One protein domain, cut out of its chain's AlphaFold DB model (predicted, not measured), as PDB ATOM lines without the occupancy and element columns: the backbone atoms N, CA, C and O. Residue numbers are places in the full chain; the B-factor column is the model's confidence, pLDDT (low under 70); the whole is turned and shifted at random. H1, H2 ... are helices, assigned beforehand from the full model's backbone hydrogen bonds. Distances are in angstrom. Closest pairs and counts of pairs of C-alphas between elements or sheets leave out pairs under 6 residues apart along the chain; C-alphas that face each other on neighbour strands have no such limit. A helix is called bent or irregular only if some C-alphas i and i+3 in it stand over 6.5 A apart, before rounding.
ATOM      1  N   VAL A   2     127.026 105.331 111.604       53.34
ATOM      2  CA  VAL A   2     128.169 105.839 112.415       53.34
ATOM      3  C   VAL A   2     129.002 106.927 111.705       53.34
ATOM      4  O   VAL A   2     129.425 107.891 112.333       53.34
ATOM      5  N   GLN A   3     129.159 106.828 110.380       48.22
ATOM      6  CA  GLN A   3     129.929 107.790 109.573       48.22
ATOM      7  C   GLN A   3     129.322 109.207 109.536       48.22
ATOM      8  O   GLN A   3     130.046 110.171 109.314       48.22
ATOM      9  N   HIS A   4     128.013 109.349 109.777       53.69
ATOM     10  CA  HIS A   4     127.338 110.652 109.764       53.69
ATOM     11  C   HIS A   4     127.321 111.354 111.129       53.69
ATOM     12  O   HIS A   4     127.080 112.556 111.169       53.69
ATOM     13  N   LEU A   5     127.597 110.644 112.230       60.25
ATOM     14  CA  LEU A   5     127.509 111.199 113.588       60.25
ATOM     15  C   LEU A   5     128.861 111.656 114.159       60.25
ATOM     16  O   LEU A   5     128.874 112.488 115.059       60.25
ATOM     17  N   MET A   6     129.992 111.129 113.668       59.88
ATOM     18  CA  MET A   6     131.289 111.281 114.353       59.88
ATOM     19  C   MET A   6     132.383 112.014 113.564       59.88
ATOM     20  O   MET A   6     133.476 112.211 114.097       59.88
ATOM     21  N   GLY A   7     132.125 112.454 112.327       75.00
ATOM     22  CA  GLY A   7     133.084 113.256 111.551       75.00
ATOM     23  C   GLY A   7     134.508 112.650 111.549       75.00
ATOM     24  O   GLY A   7     134.642 111.435 111.367       75.00
ATOM     25  N   PRO A   8     135.578 113.431 111.808       72.06
ATOM     26  CA  PRO A   8     136.964 112.937 111.856       72.06
ATOM     27  C   PRO A   8     137.236 111.846 112.909       72.06
ATOM     28  O   PRO A   8     138.192 111.086 112.777       72.06
ATOM     29  N   LEU A   9     136.403 111.735 113.951       78.12
ATOM     30  CA  LEU A   9     136.567 110.763 115.041       78.12
ATOM     31  C   LEU A   9     136.079 109.357 114.668       78.12
ATOM     32  O   LEU A   9     136.310 108.407 115.415       78.12
ATOM     33  N   THR A  10     135.454 109.200 113.499       79.12
ATOM     34  CA  THR A  10     134.967 107.904 113.001       79.12
ATOM     35  C   THR A  10     136.083 106.856 112.953       79.12
ATOM     36  O   THR A  10     135.840 105.704 113.288       79.12
ATOM     37  N   GLY A  11     137.320 107.243 112.611       79.88
ATOM     38  CA  GLY A  11     138.463 106.322 112.607       79.88
ATOM     39  C   GLY A  11     138.752 105.728 113.990       79.88
ATOM     40  O   GLY A  11     138.869 104.513 114.129       79.88
ATOM     41  N   PHE A  12     138.773 106.566 115.030       83.56
ATOM     42  CA  PHE A  12     138.952 106.113 116.412       83.56
ATOM     43  C   PHE A  12     137.768 105.276 116.901       83.56
ATOM     44  O   PHE A  12     137.976 104.254 117.550       83.56
ATOM     45  N   ALA A  13     136.538 105.666 116.557       84.00
ATOM     46  CA  ALA A  13     135.339 104.912 116.915       84.00
ATOM     47  C   ALA A  13     135.328 103.514 116.282       84.00
ATOM     48  O   ALA A  13     135.015 102.538 116.957       84.00
ATOM     49  N   LEU A  14     135.727 103.391 115.013       85.06
ATOM     50  CA  LEU A  14     135.836 102.098 114.339       85.06
ATOM     51  C   LEU A  14     136.906 101.216 114.985       85.06
ATOM     52  O   LEU A  14     136.645 100.044 115.238       85.06
ATOM     53  N   VAL A  15     138.073 101.776 115.315       86.25
ATOM     54  CA  VAL A  15     139.122 101.044 116.042       86.25
ATOM     55  C   VAL A  15     138.612 100.581 117.410       86.25
ATOM     56  O   VAL A  15     138.777  99.414 117.760       86.25
ATOM     57  N   ALA A  16     137.938 101.453 118.162       87.38
ATOM     58  CA  ALA A  16     137.367 101.113 119.462       87.38
ATOM     59  C   ALA A  16     136.305 100.006 119.364       87.38
ATOM     60  O   ALA A  16     136.315  99.085 120.179       87.38
ATOM     61  N   ILE A  17     135.433 100.051 118.350       87.50
ATOM     62  CA  ILE A  17     134.442  98.998 118.093       87.50
ATOM     63  C   ILE A  17     135.146  97.675 117.784       87.50
ATOM     64  O   ILE A  17     134.801  96.673 118.398       87.50
ATOM     65  N   VAL A  18     136.162  97.671 116.913       86.56
ATOM     66  CA  VAL A  18     136.915  96.454 116.553       86.56
ATOM     67  C   VAL A  18     137.570  95.816 117.779       86.56
ATOM     68  O   VAL A  18     137.417  94.617 118.009       86.56
ATOM     69  N   PHE A  19     138.269  96.600 118.602       88.06
ATOM     70  CA  PHE A  19     138.879  96.082 119.830       88.06
ATOM     71  C   PHE A  19     137.831  95.648 120.862       88.06
ATOM     72  O   PHE A  19     138.030  94.647 121.555       88.06
ATOM     73  N   GLY A  20     136.705  96.358 120.948       88.38
ATOM     74  CA  GLY A  20     135.586  95.997 121.812       88.38
ATOM     75  C   GLY A  20     134.983  94.645 121.431       88.38
ATOM     76  O   GLY A  20     134.864  93.768 122.287       88.38
ATOM     77  N   THR A  21     134.687  94.438 120.146       83.44
ATOM     78  CA  THR A  21     134.155  93.165 119.636       83.44
ATOM     79  C   THR A  21     135.152  92.027 119.828       83.44
ATOM     80  O   THR A  21     134.785  90.987 120.362       83.44
ATOM     81  N   MET A  22     136.439  92.245 119.525       84.00
ATOM     82  CA  MET A  22     137.484  91.233 119.737       84.00
ATOM     83  C   MET A  22     137.597  90.800 121.201       84.00
ATOM     84  O   MET A  22     137.768  89.617 121.493       84.00
ATOM     85  N   THR A  23     137.505  91.754 122.127       86.44
ATOM     86  CA  THR A  23     137.593  91.470 123.565       86.44
ATOM     87  C   THR A  23     136.381  90.670 124.044       86.44
ATOM     88  O   THR A  23     136.543  89.694 124.779       86.44
ATOM     89  N   ALA A  24     135.175  91.040 123.600       82.94
ATOM     90  CA  ALA A  24     133.947  90.310 123.912       82.94
ATOM     91  C   ALA A  24     133.990  88.867 123.375       82.94
ATOM     92  O   ALA A  24     133.700  87.918 124.107       82.94
ATOM     93  N   ASP A  25     134.442  88.690 122.132       81.38
ATOM     94  CA  ASP A  25     134.565  87.377 121.500       81.38
ATOM     95  C   ASP A  25     135.626  86.501 122.179       81.38
ATOM     96  O   ASP A  25     135.425  85.296 122.347       81.38
ATOM     97  N   ALA A  26     136.732  87.092 122.647       80.12
ATOM     98  CA  ALA A  26     137.767  86.372 123.387       80.12
ATOM     99  C   ALA A  26     137.235  85.777 124.703       80.12
ATOM    100  O   ALA A  26     137.511  84.613 125.013       80.12
ATOM    101  N   VAL A  27     136.439  86.540 125.463       82.06
ATOM    102  CA  VAL A  27     135.812  86.058 126.707       82.06
ATOM    103  C   VAL A  27     134.798  84.950 126.414       82.06
ATOM    104  O   VAL A  27     134.794  83.926 127.104       82.06
ATOM    105  N   ASN A  28     133.988  85.108 125.366       81.50
ATOM    106  CA  ASN A  28     133.015  84.097 124.947       81.50
ATOM    107  C   ASN A  28     133.698  82.789 124.510       81.50
ATOM    108  O   ASN A  28     133.291  81.702 124.919       81.50
ATOM    109  N   GLY A  29     134.788  82.874 123.744       71.94
ATOM    110  CA  GLY A  29     135.572  81.704 123.342       71.94
ATOM    111  C   GLY A  29     136.248  81.002 124.523       71.94
ATOM    112  O   GLY A  29     136.299  79.768 124.581       71.94
ATOM    113  N   TYR A  30     136.736  81.769 125.500       79.44
ATOM    114  CA  TYR A  30     137.361  81.228 126.705       79.44
ATOM    115  C   TYR A  30     136.369  80.446 127.574       79.44
ATOM    116  O   TYR A  30     136.636  79.294 127.926       79.44
ATOM    117  N   THR A  31     135.207  81.027 127.881       79.44
ATOM    118  CA  THR A  31     134.175  80.371 128.706       79.44
ATOM    119  C   THR A  31     133.590  79.135 128.022       79.44
ATOM    120  O   THR A  31     133.391  78.109 128.682       79.44
ATOM    121  N   ALA A  32     133.413  79.167 126.696       72.19
ATOM    122  CA  ALA A  32     133.030  77.997 125.905       72.19
ATOM    123  C   ALA A  32     134.083  76.879 125.989       72.19
ATOM    124  O   ALA A  32     133.751  75.709 126.178       72.19
ATOM    125  N   THR A  33     135.367  77.239 125.919       67.50
ATOM    126  CA  THR A  33     136.476  76.283 126.011       67.50
ATOM    127  C   THR A  33     136.580  75.646 127.396       67.50
ATOM    128  O   THR A  33     136.787  74.437 127.490       67.50
ATOM    129  N   LEU A  34     136.423  76.425 128.473       78.50
ATOM    130  CA  LEU A  34     136.374  75.885 129.835       78.50
ATOM    131  C   LEU A  34     135.187  74.932 130.015       78.50
ATOM    132  O   LEU A  34     135.366  73.838 130.540       78.50
ATOM    133  N   SER A  35     134.009  75.305 129.513       76.06
ATOM    134  CA  SER A  35     132.811  74.458 129.577       76.06
ATOM    135  C   SER A  35     133.007  73.140 128.817       76.06
ATOM    136  O   SER A  35     132.678  72.070 129.326       76.06
ATOM    137  N   ALA A  36     133.636  73.180 127.639       68.31
ATOM    138  CA  ALA A  36     133.975  71.976 126.879       68.31
ATOM    139  C   ALA A  36     134.983  71.076 127.613       68.31
ATOM    140  O   ALA A  36     134.810  69.860 127.637       68.31
ATOM    141  N   LEU A  37     136.001  71.658 128.256       67.75
ATOM    142  CA  LEU A  37     136.971  70.906 129.061       67.75
ATOM    143  C   LEU A  37     136.318  70.221 130.272       67.75
ATOM    144  O   LEU A  37     136.764  69.149 130.664       67.75
ATOM    145  N   THR A  38     135.248  70.791 130.841       69.50
ATOM    146  CA  THR A  38     134.503  70.149 131.942       69.50
ATOM    147  C   THR A  38     133.627  68.974 131.510       69.50
ATOM    148  O   THR A  38     133.243  68.173 132.356       69.50
ATOM    149  N   LEU A  39     133.312  68.851 130.216       65.12
ATOM    150  CA  LEU A  39     132.460  67.777 129.703       65.12
ATOM    151  C   LEU A  39     133.216  66.453 129.484       65.12
ATOM    152  O   LEU A  39     132.566  65.440 129.255       65.12
ATOM    153  N   ASP A  40     134.555  66.440 129.567       63.28
ATOM    154  CA  ASP A  40     135.426  65.261 129.352       63.28
ATOM    155  C   ASP A  40     135.131  64.490 128.042       63.28
ATOM    156  O   ASP A  40     135.437  63.309 127.892       63.28
ATOM    157  N   ILE A  41     134.510  65.159 127.062       59.88
ATOM    158  CA  ILE A  41     134.231  64.576 125.750       59.88
ATOM    159  C   ILE A  41     135.495  64.774 124.905       59.88
ATOM    160  O   ILE A  41     135.921  65.921 124.726       59.88
ATOM    161  N   PRO A  42     136.092  63.711 124.338       55.38
ATOM    162  CA  PRO A  42     137.297  63.801 123.518       55.38
ATOM    163  C   PRO A  42     136.977  64.361 122.121       55.38
ATOM    164  O   PRO A  42     137.207  63.721 121.098       55.38
ATOM    165  N   VAL A  43     136.423  65.572 122.050       55.94
ATOM    166  CA  VAL A  43     136.212  66.299 120.796       55.94
ATOM    167  C   VAL A  43     137.388  67.243 120.593       55.94
ATOM    168  O   VAL A  43     137.715  68.062 121.453       55.94
ATOM    169  N   ARG A  44     138.038  67.161 119.429       60.16
ATOM    170  CA  ARG A  44     139.106  68.099 119.057       60.16
ATOM    171  C   ARG A  44     138.521  69.517 119.099       60.16
ATOM    172  O   ARG A  44     137.573  69.794 118.368       60.16
ATOM    173  N   ARG A  45     139.094  70.405 119.923       58.53
ATOM    174  CA  ARG A  45     138.647  71.801 120.153       58.53
ATOM    175  C   ARG A  45     138.222  72.547 118.879       58.53
ATOM    176  O   ARG A  45     137.260  73.305 118.903       58.53
ATOM    177  N   ALA A  46     138.908  72.287 117.766       61.69
ATOM    178  CA  ALA A  46     138.597  72.856 116.461       61.69
ATOM    179  C   ALA A  46     137.191  72.491 115.944       61.69
ATOM    180  O   ALA A  46     136.501  73.360 115.429       61.69
ATOM    181  N   TYR A  47     136.724  71.248 116.112       66.44
ATOM    182  CA  TYR A  47     135.404  70.831 115.620       66.44
ATOM    183  C   TYR A  47     134.261  71.430 116.438       66.44
ATOM    184  O   TYR A  47     133.257  71.829 115.862       66.44
ATOM    185  N   ALA A  48     134.423  71.552 117.759       61.50
ATOM    186  CA  ALA A  48     133.432  72.208 118.609       61.50
ATOM    187  C   ALA A  48     133.311  73.706 118.278       61.50
ATOM    188  O   ALA A  48     132.201  74.217 118.164       61.50
ATOM    189  N   ALA A  49     134.441  74.386 118.055       62.81
ATOM    190  CA  ALA A  49     134.461  75.790 117.652       62.81
ATOM    191  C   ALA A  49     133.841  76.004 116.261       62.81
ATOM    192  O   ALA A  49     133.037  76.913 116.084       62.81
ATOM    193  N   VAL A  50     134.161  75.137 115.293       73.12
ATOM    194  CA  VAL A  50     133.568  75.186 113.947       73.12
ATOM    195  C   VAL A  50     132.069  74.899 113.998       73.12
ATOM    196  O   VAL A  50     131.307  75.589 113.332       73.12
ATOM    197  N   PHE A  51     131.624  73.938 114.810       73.81
ATOM    198  CA  PHE A  51     130.203  73.629 114.968       73.81
ATOM    199  C   PHE A  51     129.432  74.781 115.622       73.81
ATOM    200  O   PHE A  51     128.429  75.221 115.068       73.81
ATOM    201  N   LEU A  52     129.914  75.326 116.748       69.75
ATOM    202  CA  LEU A  52     129.292  76.495 117.384       69.75
ATOM    203  C   LEU A  52     129.272  77.702 116.439       69.75
ATOM    204  O   LEU A  52     128.252  78.376 116.333       69.75
ATOM    205  N   GLY A  53     130.379  77.948 115.734       69.88
ATOM    206  CA  GLY A  53     130.486  79.018 114.746       69.88
ATOM    207  C   GLY A  53     129.518  78.833 113.581       69.88
ATOM    208  O   GLY A  53     128.869  79.793 113.173       69.88
ATOM    209  N   ALA A  54     129.353  77.605 113.083       77.75
ATOM    210  CA  ALA A  54     128.395  77.279 112.032       77.75
ATOM    211  C   ALA A  54     126.947  77.465 112.502       77.75
ATOM    212  O   ALA A  54     126.161  78.084 111.791       77.75
ATOM    213  N   VAL A  55     126.600  77.003 113.709       77.38
ATOM    214  CA  VAL A  55     125.263  77.204 114.293       77.38
ATOM    215  C   VAL A  55     124.984  78.692 114.501       77.38
ATOM    216  O   VAL A  55     123.943  79.176 114.069       77.38
ATOM    217  N   GLY A  56     125.923  79.440 115.087       68.62
ATOM    218  CA  GLY A  56     125.790  80.886 115.282       68.62
ATOM    219  C   GLY A  56     125.655  81.648 113.962       68.62
ATOM    220  O   GLY A  56     124.807  82.528 113.847       68.62
ATOM    221  N   SER A  57     126.422  81.260 112.940       71.12
ATOM    222  CA  SER A  57     126.340  81.855 111.597       71.12
ATOM    223  C   SER A  57     125.020  81.530 110.902       71.12
ATOM    224  O   SER A  57     124.455  82.390 110.234       71.12
ATOM    225  N   LEU A  58     124.506  80.309 111.072       76.56
ATOM    226  CA  LEU A  58     123.215  79.896 110.525       76.56
ATOM    227  C   LEU A  58     122.069  80.679 111.175       76.56
ATOM    228  O   LEU A  58     121.210  81.200 110.470       76.56
ATOM    229  N   VAL A  59     122.093  80.821 112.504       70.75
ATOM    230  CA  VAL A  59     121.124  81.640 113.250       70.75
ATOM    231  C   VAL A  59     121.204  83.106 112.811       70.75
ATOM    232  O   VAL A  59     120.174  83.716 112.537       70.75
ATOM    233  N   ALA A  60     122.415  83.653 112.659       68.31
ATOM    234  CA  ALA A  60     122.618  85.015 112.166       68.31
ATOM    235  C   ALA A  60     122.111  85.205 110.726       68.31
ATOM    236  O   ALA A  60     121.527  86.237 110.410       68.31
ATOM    237  N   TRP A  61     122.289  84.205 109.857       69.44
ATOM    238  CA  TRP A  61     121.776  84.234 108.487       69.44
ATOM    239  C   TRP A  61     120.243  84.187 108.432       69.44
ATOM    240  O   TRP A  61     119.638  84.852 107.589       69.44
ATOM    241  N   MET A  62     119.605  83.452 109.346       68.06
ATOM    242  CA  MET A  62     118.143  83.380 109.443       68.06
ATOM    243  C   MET A  62     117.500  84.675 109.972       68.06
ATOM    244  O   MET A  62     116.343  84.933 109.650       68.06
ATOM    245  N   ALA A  63     118.229  85.527 110.701       66.94
ATOM    246  CA  ALA A  63     117.729  86.781 111.293       66.94
ATOM    247  C   ALA A  63     117.506  87.942 110.283       66.94
ATOM    248  O   ALA A  63     117.559  89.120 110.632       66.94
ATOM    249  N   ASN A  64     117.282  87.639 109.002       59.16
ATOM    250  CA  ASN A  64     117.437  88.579 107.882       59.16
ATOM    251  C   ASN A  64     116.327  89.649 107.727       59.16
ATOM    252  O   ASN A  64     116.456  90.516 106.868       59.16
ATOM    253  N   ALA A  65     115.250  89.623 108.523       62.66
ATOM    254  CA  ALA A  65     114.123  90.559 108.366       62.66
ATOM    255  C   ALA A  65     114.034  91.632 109.471       62.66
ATOM    256  O   ALA A  65     113.746  92.791 109.166       62.66
TER     257      ALA A  65
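What this domain is: This is residues 2 to 65 of the 178 residues of an uncharacterized protein of Sulfobacillus sp (UniProt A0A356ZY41). One long helix, H2, makes the longest axis, and a second helix, H3, folds back from near its far end, so that the two form an open V whose arms draw away from each other. A single turn of helix, H1, sits at the other end of H2, before it in the chain. The printed part has 64 residues with three named helices in the order H1, H2, H3 and no named strand; the class is all helix. The whole is extended, with a radius of gyration of the C-alphas of 16.7 A, and it is flat, spanning 51 by 27 by 14 A.

Where its parts are: H1 is residues 2 to 5 and begins at C-alpha 2, at (128.169, 105.839, 112.415). H2 is residues 7 to 38, 47.7 A from first to last C-alpha; C-alpha 7 is at (133.084, 113.256, 111.551) and C-alpha 38 at (134.503, 70.149, 131.942). H2 is irregular, but only just: C-alphas 8 and 11 are 6.8 A apart. H3 is residues 45 to 62, 25.9 A long, and ends at C-alpha 62, at (118.143, 83.380, 109.443). Residues 63 to 65 follow it.

How they stand to each other: H1 and H2 are close but not clearly touching; their closest C-alphas, those of Gln 3 and Thr 10, are 6.1 A apart. H2 and H3 are also close but not clearly touching, with 1 pair of C-alphas within 8 A, those of Thr 33 and Arg 45 at 7.7 A. H2 and H3 run opposite ways at a steep tilt of 53 degrees, and their centres are 17.0 A apart. H1 and H3 are apart. In H3 every O i to N i+4 pair is within hydrogen-bond range, in H2 26 of 28 are, and H1 is too short for such a pair.

The domain as a whole: The two C-alphas farthest apart, those of Gly 7 and Asp 40, are 51.2 A from each other. The printed part has no cut. The link from H1 to H2 is tight, with 1 residue, and the link from H2 to H3 is short, with 6 residues. Residues 15 to 28 of H2 stand free, and so do residues 53 to 65, of which 53 to 62 belong to H3. The mean pLDDT of the printed part is 72.2; 29 residues are under 70, among them residues 2 to 6, 36 to 49 and 60 to 65. The mean pLDDT is 54 for H1, 80 for H2 and 69 for H3.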